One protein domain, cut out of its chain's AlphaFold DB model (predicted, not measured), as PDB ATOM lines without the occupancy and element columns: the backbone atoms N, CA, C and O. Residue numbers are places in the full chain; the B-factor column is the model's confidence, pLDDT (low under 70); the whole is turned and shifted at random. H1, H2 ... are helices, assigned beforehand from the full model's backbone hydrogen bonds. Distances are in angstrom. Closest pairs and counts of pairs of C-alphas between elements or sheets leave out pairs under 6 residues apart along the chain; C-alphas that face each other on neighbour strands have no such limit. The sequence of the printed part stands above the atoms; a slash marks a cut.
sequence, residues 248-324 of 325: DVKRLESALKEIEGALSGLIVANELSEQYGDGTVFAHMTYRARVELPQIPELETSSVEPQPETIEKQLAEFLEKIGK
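This is residues 248 to 324 of the 325 residues of an uncharacterized protein of Marinobacter adhaerens (UniProt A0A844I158). One long helix, H1, makes the long axis of a loose, elongated model; the shorter helix H2 crosses it at a steep tilt, touching a stretch of H1 with its residues 310 to 315. Between them the link, residues 277 to 307, runs back toward the first end of H1, turns round near Gln 295 and returns to where H2 begins. The printed part has 77 residues with two named helices, H1 then H2, and no named strand; its class is all helix. It is loose, with a radius of gyration of the C-alphas of 15.0 A, and spans 46 by 26 by 16 A.

Begin with H1, residues 248 to 276, and look at its residues 264 to 272, which alone touch H2, residues 308 to 322. The closest C-alphas of the two helices are those of Ser 264 and Ile 311, 5.9 A apart. Their lines stand at a steep tilt of 54 degrees, and they run the same way. In H1 and H2, every O i to N i+4 pair is within hydrogen-bond range. In the link, find residues 289 to 290 paired antiparallel with residues 303 to 304.

Find C-alpha 248 at (24.089, 6.400, -30.707); from there H1 runs 41.2 A to C-alpha 276 at (-16.873, 1.742, -32.097). H2 runs 21.5 A, from C-alpha 308 to C-alpha 322 at (-13.180, -9.210, -29.063).

The two C-alphas farthest apart are those of Gln 295 and Lys 324, 49.5 A. The printed part has no cut, and its 31-residue link from H1 to H2 is long. The mean pLDDT of the printed part is 80.9; look for values under 70 at residues 286 to 288, 292 to 294, 297 to 304 and 323.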
ATOM      1  N   ASP A 248      25.138   5.522 -31.235       87.62
ATOM      2  CA  ASP A 248      24.089   6.400 -30.707       87.62
ATOM      3  C   ASP A 248      23.003   6.722 -31.745       87.62
ATOM      4  O   ASP A 248      21.823   6.758 -31.389       87.62
ATOM      5  N   VAL A 249      23.351   6.850 -33.032       85.94
ATOM      6  CA  VAL A 249      22.370   6.954 -34.130       85.94
ATOM      7  C   VAL A 249      21.471   5.718 -34.159       85.94
ATOM      8  O   VAL A 249      20.251   5.855 -34.181       85.94
ATOM      9  N   LYS A 250      22.026   4.506 -34.033       88.31
ATOM     10  CA  LYS A 250      21.220   3.268 -33.969       88.31
ATOM     11  C   LYS A 250      20.309   3.205 -32.744       88.31
ATOM     12  O   LYS A 250      19.188   2.691 -32.825       88.31
ATOM     13  N   ARG A 251      20.775   3.698 -31.590       89.69
ATOM     14  CA  ARG A 251      19.937   3.805 -30.381       89.69
ATOM     15  C   ARG A 251      18.779   4.765 -30.611       89.69
ATOM     16  O   ARG A 251      17.651   4.446 -30.249       89.69
ATOM     17  N   LEU A 252      19.055   5.901 -31.243       87.12
ATOM     18  CA  LEU A 252      18.049   6.891 -31.593       87.12
ATOM     19  C   LEU A 252      17.029   6.336 -32.593       87.12
ATOM     20  O   LEU A 252      15.835   6.461 -32.352       87.12
ATOM     21  N   GLU A 253      17.466   5.656 -33.656       86.69
ATOM     22  CA  GLU A 253      16.573   4.963 -34.597       86.69
ATOM     23  C   GLU A 253      15.665   3.950 -33.890       86.69
ATOM     24  O   GLU A 253      14.475   3.857 -34.187       86.69
ATOM     25  N   SER A 254      16.213   3.200 -32.930       90.25
ATOM     26  CA  SER A 254      15.442   2.234 -32.139       90.25
ATOM     27  C   SER A 254      14.396   2.935 -31.266       90.25
ATOM     28  O   SER A 254      13.237   2.529 -31.260       90.25
ATOM     29  N   ALA A 255      14.770   4.028 -30.597       89.19
ATOM     30  CA  ALA A 255      13.845   4.828 -29.795       89.19
ATOM     31  C   ALA A 255      12.746   5.487 -30.649       89.19
ATOM     32  O   ALA A 255      11.589   5.530 -30.239       89.19
ATOM     33  N   LEU A 256      13.076   5.961 -31.855       86.06
ATOM     34  CA  LEU A 256      12.088   6.516 -32.787       86.06
ATOM     35  C   LEU A 256      11.061   5.459 -33.211       86.06
ATOM     36  O   LEU A 256       9.873   5.768 -33.241       86.06
ATOM     37  N   LYS A 257      11.487   4.211 -33.444       87.81
ATOM     38  CA  LYS A 257      10.573   3.085 -33.716       87.81
ATOM     39  C   LYS A 257       9.661   2.763 -32.531       87.81
ATOM     40  O   LYS A 257       8.489   2.451 -32.723       87.81
ATOM     41  N   GLU A 258      10.166   2.848 -31.301       90.56
ATOM     42  CA  GLU A 258       9.337   2.673 -30.099       90.56
ATOM     43  C   GLU A 258       8.288   3.788 -29.966       90.56
ATOM     44  O   GLU A 258       7.120   3.507 -29.688       90.56
ATOM     45  N   ILE A 259       8.680   5.041 -30.226       88.19
ATOM     46  CA  ILE A 259       7.764   6.193 -30.250       88.19
ATOM     47  C   ILE A 259       6.706   6.017 -31.346       88.19
ATOM     48  O   ILE A 259       5.529   6.271 -31.094       88.19
ATOM     49  N   GLU A 260       7.096   5.552 -32.535       87.06
ATOM     50  CA  GLU A 260       6.176   5.240 -33.635       87.06
ATOM     51  C   GLU A 260       5.117   4.216 -33.213       87.06
ATOM     52  O   GLU A 260       3.919   4.423 -33.429       87.06
ATOM     53  N   GLY A 261       5.549   3.137 -32.556       88.38
ATOM     54  CA  GLY A 261       4.654   2.105 -32.036       88.38
ATOM     55  C   GLY A 261       3.691   2.644 -30.977       88.38
ATOM     56  O   GLY A 261       2.493   2.360 -31.032       88.38
ATOM     57  N   ALA A 262       4.183   3.466 -30.046       90.25
ATOM     58  CA  ALA A 262       3.351   4.094 -29.022       90.25
ATOM     59  C   ALA A 262       2.317   5.063 -29.625       90.25
ATOM     60  O   ALA A 262       1.146   5.018 -29.251       90.25
ATOM     61  N   LEU A 263       2.725   5.900 -30.587       86.75
ATOM     62  CA  LEU A 263       1.827   6.811 -31.309       86.75
ATOM     63  C   LEU A 263       0.754   6.049 -32.088       86.75
ATOM     64  O   LEU A 263      -0.416   6.417 -32.015       86.75
ATOM     65  N   SER A 264       1.131   4.966 -32.773       88.06
ATOM     66  CA  SER A 264       0.181   4.091 -33.474       88.06
ATOM     67  C   SER A 264      -0.873   3.543 -32.509       88.06
ATOM     68  O   SER A 264      -2.065   3.630 -32.789       88.06
ATOM     69  N   GLY A 265      -0.458   3.075 -31.326       89.44
ATOM     70  CA  GLY A 265      -1.380   2.597 -30.292       89.44
ATOM     71  C   GLY A 265      -2.338   3.677 -29.774       89.44
ATOM     72  O   GLY A 265      -3.515   3.395 -29.552       89.44
ATOM     73  N   LEU A 266      -1.867   4.921 -29.618       89.81
ATOM     74  CA  LEU A 266      -2.719   6.052 -29.229       89.81
ATOM     75  C   LEU A 266      -3.750   6.391 -30.313       89.81
ATOM     76  O   LEU A 266      -4.900   6.677 -29.980       89.81
ATOM     77  N   ILE A 267      -3.359   6.326 -31.589       88.12
ATOM     78  CA  ILE A 267      -4.269   6.537 -32.723       88.12
ATOM     79  C   ILE A 267      -5.325   5.431 -32.766       88.12
ATOM     80  O   ILE A 267      -6.509   5.751 -32.768       88.12
ATOM     81  N   VAL A 268      -4.924   4.156 -32.692       91.12
ATOM     82  CA  VAL A 268      -5.856   3.012 -32.663       91.12
ATOM     83  C   VAL A 268      -6.848   3.139 -31.506       91.12
ATOM     84  O   VAL A 268      -8.043   2.937 -31.697       91.12
ATOM     85  N   ALA A 269      -6.389   3.505 -30.304       91.12
ATOM     86  CA  ALA A 269      -7.276   3.693 -29.155       91.12
ATOM     87  C   ALA A 269      -8.294   4.822 -29.384       91.12
ATOM     88  O   ALA A 269      -9.463   4.685 -29.022       91.12
ATOM     89  N   ASN A 270      -7.856   5.922 -29.998       90.88
ATOM     90  CA  ASN A 270      -8.720   7.043 -30.344       90.88
ATOM     91  C   ASN A 270      -9.748   6.655 -31.422       90.88
ATOM     92  O   ASN A 270     -10.932   6.922 -31.242       90.88
ATOM     93  N   GLU A 271      -9.325   5.959 -32.483       88.75
ATOM     94  CA  GLU A 271     -10.208   5.459 -33.549       88.75
ATOM     95  C   GLU A 271     -11.223   4.435 -33.030       88.75
ATOM     96  O   GLU A 271     -12.400   4.504 -33.383       88.75
ATOM     97  N   LEU A 272     -10.802   3.514 -32.155       89.44
ATOM     98  CA  LEU A 272     -11.704   2.555 -31.516       89.44
ATOM     99  C   LEU A 272     -12.786   3.266 -30.696       89.44
ATOM    100  O   LEU A 272     -13.959   2.914 -30.804       89.44
ATOM    101  N   SER A 273     -12.408   4.272 -29.905       93.94
ATOM    102  CA  SER A 273     -13.349   5.064 -29.104       93.94
ATOM    103  C   SER A 273     -14.321   5.869 -29.972       93.94
ATOM    104  O   SER A 273     -15.526   5.876 -29.717       93.94
ATOM    105  N   GLU A 274     -13.809   6.502 -31.028       91.31
ATOM    106  CA  GLU A 274     -14.587   7.352 -31.929       91.31
ATOM    107  C   GLU A 274     -15.566   6.550 -32.801       91.31
ATOM    108  O   GLU A 274     -16.730   6.926 -32.921       91.31
ATOM    109  N   GLN A 275     -15.114   5.443 -33.402       91.94
ATOM    110  CA  GLN A 275     -15.909   4.684 -34.378       91.94
ATOM    111  C   GLN A 275     -16.758   3.575 -33.751       91.94
ATOM    112  O   GLN A 275     -17.849   3.286 -34.245       91.94
ATOM    113  N   TYR A 276     -16.259   2.936 -32.691       89.62
ATOM    114  CA  TYR A 276     -16.873   1.742 -32.097       89.62
ATOM    115  C   TYR A 276     -17.254   1.927 -30.619       89.62
ATOM    116  O   TYR A 276     -17.940   1.070 -30.061       89.62
ATOM    117  N   GLY A 277     -16.806   3.012 -29.980       89.38
ATOM    118  CA  GLY A 277     -17.057   3.333 -28.576       89.38
ATOM    119  C   GLY A 277     -18.215   4.312 -28.369       89.38
ATOM    120  O   GLY A 277     -19.245   4.245 -29.038       89.38
ATOM    121  N   ASP A 278     -18.058   5.216 -27.399       89.62
ATOM    122  CA  ASP A 278     -19.050   6.248 -27.067       89.62
ATOM    123  C   ASP A 278     -18.908   7.528 -27.911       89.62
ATOM    124  O   ASP A 278     -19.642   8.497 -27.701       89.62
ATOM    125  N   GLY A 279     -17.979   7.532 -28.873       90.75
ATOM    126  CA  GLY A 279     -17.676   8.677 -29.722       90.75
ATOM    127  C   GLY A 279     -16.725   9.692 -29.082       90.75
ATOM    128  O   GLY A 279     -16.482  10.745 -29.674       90.75
ATOM    129  N   THR A 280     -16.184   9.426 -27.886       92.06
ATOM    130  CA  THR A 280     -15.228  10.334 -27.240       92.06
ATOM    131  C   THR A 280     -13.888  10.301 -27.966       92.06
ATOM    132  O   THR A 280     -13.240   9.260 -28.056       92.06
ATOM    133  N   VAL A 281     -13.430  11.468 -28.418       91.25
ATOM    134  CA  VAL A 281     -12.077  11.662 -28.954       91.25
ATOM    135  C   VAL A 281     -11.144  12.009 -27.794       91.25
ATOM    136  O   VAL A 281     -11.300  13.052 -27.159       91.25
ATOM    137  N   PHE A 282     -10.171  11.145 -27.506       85.12
ATOM    138  CA  PHE A 282      -9.223  11.344 -26.405       85.12
ATOM    139  C   PHE A 282      -8.246  12.493 -26.676       85.12
ATOM    140  O   PHE A 282      -7.895  13.234 -25.757       85.12
ATOM    141  N   ALA A 283      -7.795  12.651 -27.924       84.81
ATOM    142  CA  ALA A 283      -6.916  13.744 -28.329       84.81
ATOM    143  C   ALA A 283      -7.006  14.020 -29.835       84.81
ATOM    144  O   ALA A 283      -6.986  13.098 -30.648       84.81
ATOM    145  N   HIS A 284      -7.002  15.299 -30.222       76.44
ATOM    146  CA  HIS A 284      -6.781  15.706 -31.612       76.44
ATOM    147  C   HIS A 284      -5.294  15.563 -31.956       76.44
ATOM    148  O   HIS A 284      -4.524  16.520 -31.878       76.44
ATOM    149  N   MET A 285      -4.877  14.340 -32.271       70.12
ATOM    150  CA  MET A 285      -3.494  14.055 -32.635       70.12
ATOM    151  C   MET A 285      -3.262  14.425 -34.098       70.12
ATOM    152  O   MET A 285      -3.942  13.944 -35.000       70.12
ATOM    153  N   THR A 286      -2.266  15.268 -34.354       67.19
ATOM    154  CA  THR A 286      -1.671  15.332 -35.688       67.19
ATOM    155  C   THR A 286      -0.951  14.011 -35.936       67.19
ATOM    156  O   THR A 286      -0.099  13.639 -35.131       67.19
ATOM    157  N   TYR A 287      -1.241  13.332 -37.051       69.44
ATOM    158  CA  TYR A 287      -0.635  12.056 -37.493       69.44
ATOM    159  C   TYR A 287       0.890  12.107 -37.725       69.44
ATOM    160  O   TYR A 287       1.456  11.272 -38.422       69.44
ATOM    161  N   ARG A 288       1.581  13.121 -37.203       69.38
ATOM    162  CA  ARG A 288       2.990  13.373 -37.455       69.38
ATOM    163  C   ARG A 288       3.647  13.956 -36.216       69.38
ATOM    164  O   ARG A 288       3.307  15.061 -35.794       69.38
ATOM    165  N   ALA A 289       4.636  13.242 -35.688       71.94
ATOM    166  CA  ALA A 289       5.603  13.794 -34.752       71.94
ATOM    167  C   ALA A 289       6.904  14.040 -35.524       71.94
ATOM    168  O   ALA A 289       7.563  13.109 -35.991       71.94
ATOM    169  N   ARG A 290       7.261  15.312 -35.716       70.12
ATOM    170  CA  ARG A 290       8.507  15.674 -36.400       70.12
ATOM    171  C   ARG A 290       9.605  15.883 -35.370       70.12
ATOM    172  O   ARG A 290       9.472  16.741 -34.501       70.12
ATOM    173  N   VAL A 291      10.689  15.127 -35.495       70.31
ATOM    174  CA  VAL A 291      11.903  15.336 -34.704       70.31
ATOM    175  C   VAL A 291      12.931  15.943 -35.647       70.31
ATOM    176  O   VAL A 291      13.603  15.246 -36.403       70.31
ATOM    177  N   GLU A 292      13.010  17.271 -35.667       64.69
ATOM    178  CA  GLU A 292      13.952  17.962 -36.542       64.69
ATOM    179  C   GLU A 292      15.385  17.768 -36.030       64.69
ATOM    180  O   GLU A 292      15.812  18.394 -35.061       64.69
ATOM    181  N   LEU A 293      16.140  16.901 -36.710       68.19
ATOM    182  CA  LEU A 293      17.574  16.692 -36.496       68.19
ATOM    183  C   LEU A 293      18.347  17.098 -37.758       68.19
ATOM    184  O   LEU A 293      18.872  16.243 -38.470       68.19
ATOM    185  N   PRO A 294      18.419  18.405 -38.071       60.44
ATOM    186  CA  PRO A 294      18.860  18.909 -39.376       60.44
ATOM    187  C   PRO A 294      20.340  18.654 -39.720       60.44
ATOM    188  O   PRO A 294      20.807  19.125 -40.751       60.44
ATOM    189  N   GLN A 295      21.099  17.947 -38.879       72.00
ATOM    190  CA  GLN A 295      22.551  17.785 -39.021       72.00
ATOM    191  C   GLN A 295      23.039  16.330 -38.964       72.00
ATOM    192  O   GLN A 295      24.247  16.110 -38.936       72.00
ATOM    193  N   ILE A 296      22.144  15.334 -38.965       72.94
ATOM    194  CA  ILE A 296      22.533  13.915 -38.984       72.94
ATOM    195  C   ILE A 296      22.181  13.336 -40.362       72.94
ATOM    196  O   ILE A 296      21.038  12.939 -40.575       72.94
ATOM    197  N   PRO A 297      23.128  13.307 -41.319       66.12
ATOM    198  CA  PRO A 297      22.857  12.876 -42.694       66.12
ATOM    199  C   PRO A 297      22.477  11.393 -42.818       66.12
ATOM    200  O   PRO A 297      21.950  10.995 -43.848       66.12
ATOM    201  N   GLU A 298      22.743  10.586 -41.789       64.56
ATOM    202  CA  GLU A 298      22.487   9.140 -41.779       64.56
ATOM    203  C   GLU A 298      21.084   8.767 -41.265       64.56
ATOM    204  O   GLU A 298      20.672   7.623 -41.418       64.56
ATOM    205  N   LEU A 299      20.319   9.710 -40.700       67.25
ATOM    206  CA  LEU A 299      18.932   9.462 -40.294       67.25
ATOM    207  C   LEU A 299      18.004   9.603 -41.507       67.25
ATOM    208  O   LEU A 299      17.569  10.705 -41.843       67.25
ATOM    209  N   GLU A 300      17.672   8.479 -42.149       59.47
ATOM    210  CA  GLU A 300      16.749   8.439 -43.299       59.47
ATOM    211  C   GLU A 300      15.337   8.945 -42.944       59.47
ATOM    212  O   GLU A 300      14.636   9.505 -43.789       59.47
ATOM    213  N   THR A 301      14.931   8.824 -41.678       59.66
ATOM    214  CA  THR A 301      13.630   9.274 -41.167       59.66
ATOM    215  C   THR A 301      13.803  10.341 -40.088       59.66
ATOM    216  O   THR A 301      14.029  10.042 -38.918       59.66
ATOM    217  N   SER A 302      13.653  11.612 -40.476       62.09
ATOM    218  CA  SER A 302      13.546  12.759 -39.548       62.09
ATOM    219  C   SER A 302      12.108  13.012 -39.062       62.09
ATOM    220  O   SER A 302      11.817  13.976 -38.349       62.09
ATOM    221  N   SER A 303      11.175  12.148 -39.454       66.19
ATOM    222  CA  SER A 303       9.782  12.183 -39.026       66.19
ATOM    223  C   SER A 303       9.345  10.801 -38.587       66.19
ATOM    224  O   SER A 303       9.580   9.820 -39.289       66.19
ATOM    225  N   VAL A 304       8.679  10.753 -37.438       66.62
ATOM    226  CA  VAL A 304       7.939   9.578 -37.001       66.62
ATOM    227  C   VAL A 304       6.523   9.743 -37.533       66.62
ATOM    228  O   VAL A 304       5.762  10.602 -37.076       66.62
ATOM    229  N   GLU A 305       6.209   8.962 -38.560       73.62
ATOM    230  CA  GLU A 305       4.877   8.868 -39.149       73.62
ATOM    231  C   GLU A 305       4.371   7.447 -38.924       73.62
ATOM    232  O   GLU A 305       4.937   6.520 -39.508       73.62
ATOM    233  N   PRO A 306       3.355   7.254 -38.066       70.25
ATOM    234  CA  PRO A 306       2.781   5.941 -37.865       70.25
ATOM    235  C   PRO A 306       2.204   5.445 -39.194       70.25
ATOM    236  O   PRO A 306       1.419   6.134 -39.848       70.25
ATOM    237  N   GLN A 307       2.649   4.264 -39.617       78.94
ATOM    238  CA  GLN A 307       2.256   3.688 -40.898       78.94
ATOM    239  C   GLN A 307       0.761   3.314 -40.877       78.94
ATOM    240  O   GLN A 307       0.359   2.535 -40.005       78.94
ATOM    241  N   PRO A 308      -0.056   3.792 -41.838       77.44
ATOM    242  CA  PRO A 308      -1.492   3.497 -41.891       77.44
ATOM    243  C   PRO A 308      -1.791   1.994 -41.879       77.44
ATOM    244  O   PRO A 308      -2.659   1.537 -41.146       77.44
ATOM    245  N   GLU A 309      -0.995   1.207 -42.605       81.31
ATOM    246  CA  GLU A 309      -1.135  -0.254 -42.666       81.31
ATOM    247  C   GLU A 309      -0.942  -0.924 -41.295       81.31
ATOM    248  O   GLU A 309      -1.608  -1.909 -40.971       81.31
ATOM    249  N   THR A 310      -0.044  -0.387 -40.461       77.69
ATOM    250  CA  THR A 310       0.198  -0.896 -39.105       77.69
ATOM    251  C   THR A 310      -0.978  -0.577 -38.185       77.69
ATOM    252  O   THR A 310      -1.370  -1.437 -37.395       77.69
ATOM    253  N   ILE A 311      -1.558   0.622 -38.310       80.19
ATOM    254  CA  ILE A 311      -2.751   1.053 -37.563       80.19
ATOM    255  C   ILE A 311      -3.941   0.156 -37.925       80.19
ATOM    256  O   ILE A 311      -4.531  -0.465 -37.040       80.19
ATOM    257  N   GLU A 312      -4.239   0.011 -39.219       83.62
ATOM    258  CA  GLU A 312      -5.349  -0.813 -39.717       83.62
ATOM    259  C   GLU A 312      -5.219  -2.273 -39.272       83.62
ATOM    260  O   GLU A 312      -6.182  -2.882 -38.799       83.62
ATOM    261  N   LYS A 313      -4.007  -2.834 -39.368       89.19
ATOM    262  CA  LYS A 313      -3.732  -4.201 -38.924       89.19
ATOM    263  C   LYS A 313      -3.948  -4.370 -37.420       89.19
ATOM    264  O   LYS A 313      -4.582  -5.338 -37.008       89.19
ATOM    265  N   GLN A 314      -3.432  -3.453 -36.602       82.81
ATOM    266  CA  GLN A 314      -3.614  -3.510 -35.149       82.81
ATOM    267  C   GLN A 314      -5.089  -3.385 -34.763       82.81
ATOM    268  O   GLN A 314      -5.563  -4.137 -33.911       82.81
ATOM    269  N   LEU A 315      -5.824  -2.485 -35.417       79.31
ATOM    270  CA  LEU A 315      -7.258  -2.304 -35.209       79.31
ATOM    271  C   LEU A 315      -8.039  -3.581 -35.564       79.31
ATOM    272  O   LEU A 315      -8.848  -4.047 -34.761       79.31
ATOM    273  N   ALA A 316      -7.733  -4.208 -36.705       86.12
ATOM    274  CA  ALA A 316      -8.330  -5.482 -37.106       86.12
ATOM    275  C   ALA A 316      -8.029  -6.617 -36.108       86.12
ATOM    276  O   ALA A 316      -8.941  -7.342 -35.712       86.12
ATOM    277  N   GLU A 317      -6.778  -6.744 -35.647       87.88
ATOM    278  CA  GLU A 317      -6.387  -7.742 -34.638       87.88
ATOM    279  C   GLU A 317      -7.112  -7.536 -33.297       87.88
ATOM    280  O   GLU A 317      -7.473  -8.512 -32.631       87.88
ATOM    281  N   PHE A 318      -7.330  -6.285 -32.877       81.19
ATOM    282  CA  PHE A 318      -8.092  -5.973 -31.664       81.19
ATOM    283  C   PHE A 318      -9.566  -6.366 -31.797       81.19
ATOM    284  O   PHE A 318     -10.098  -7.032 -30.909       81.19
ATOM    285  N   LEU A 319     -10.210  -6.002 -32.909       82.81
ATOM    286  CA  LEU A 319     -11.615  -6.336 -33.161       82.81
ATOM    287  C   LEU A 319     -11.833  -7.851 -33.284       82.81
ATOM    288  O   LEU A 319     -12.806  -8.383 -32.750       82.81
ATOM    289  N   GLU A 320     -10.906  -8.568 -33.925       88.69
ATOM    290  CA  GLU A 320     -10.974 -10.027 -34.041       88.69
ATOM    291  C   GLU A 320     -10.859 -10.727 -32.676       88.69
ATOM    292  O   GLU A 320     -11.539 -11.727 -32.445       88.69
ATOM    293  N   LYS A 321     -10.029 -10.209 -31.756       86.06
ATOM    294  CA  LYS A 321      -9.918 -10.746 -30.386       86.06
ATOM    295  C   LYS A 321     -11.224 -10.603 -29.612       86.06
ATOM    296  O   LYS A 321     -11.629 -11.557 -28.963       86.06
ATOM    297  N   ILE A 322     -11.893  -9.456 -29.728       77.00
ATOM    298  CA  ILE A 322     -13.180  -9.210 -29.063       77.00
ATOM    299  C   ILE A 322     -14.264 -10.158 -29.593       77.00
ATOM    300  O   ILE A 322     -15.087 -10.630 -28.823       77.00
ATOM    301  N   GLY A 323     -14.268 -10.464 -30.895       69.94
ATOM    302  CA  GLY A 323     -15.274 -11.345 -31.501       69.94
ATOM    303  C   GLY A 323     -15.102 -12.845 -31.224       69.94
ATOM    304  O   GLY A 323     -15.949 -13.630 -31.652       69.94
ATOM    305  N   LYS A 324     -14.005 -13.259 -30.577       71.25
ATOM    306  CA  LYS A 324     -13.720 -14.664 -30.235       71.25
ATOM    307  C   LYS A 324     -14.028 -15.024 -28.778       71.25
ATOM    308  O   LYS A 324     -14.048 -16.220 -28.483       71.25
TER     309      LYS A 324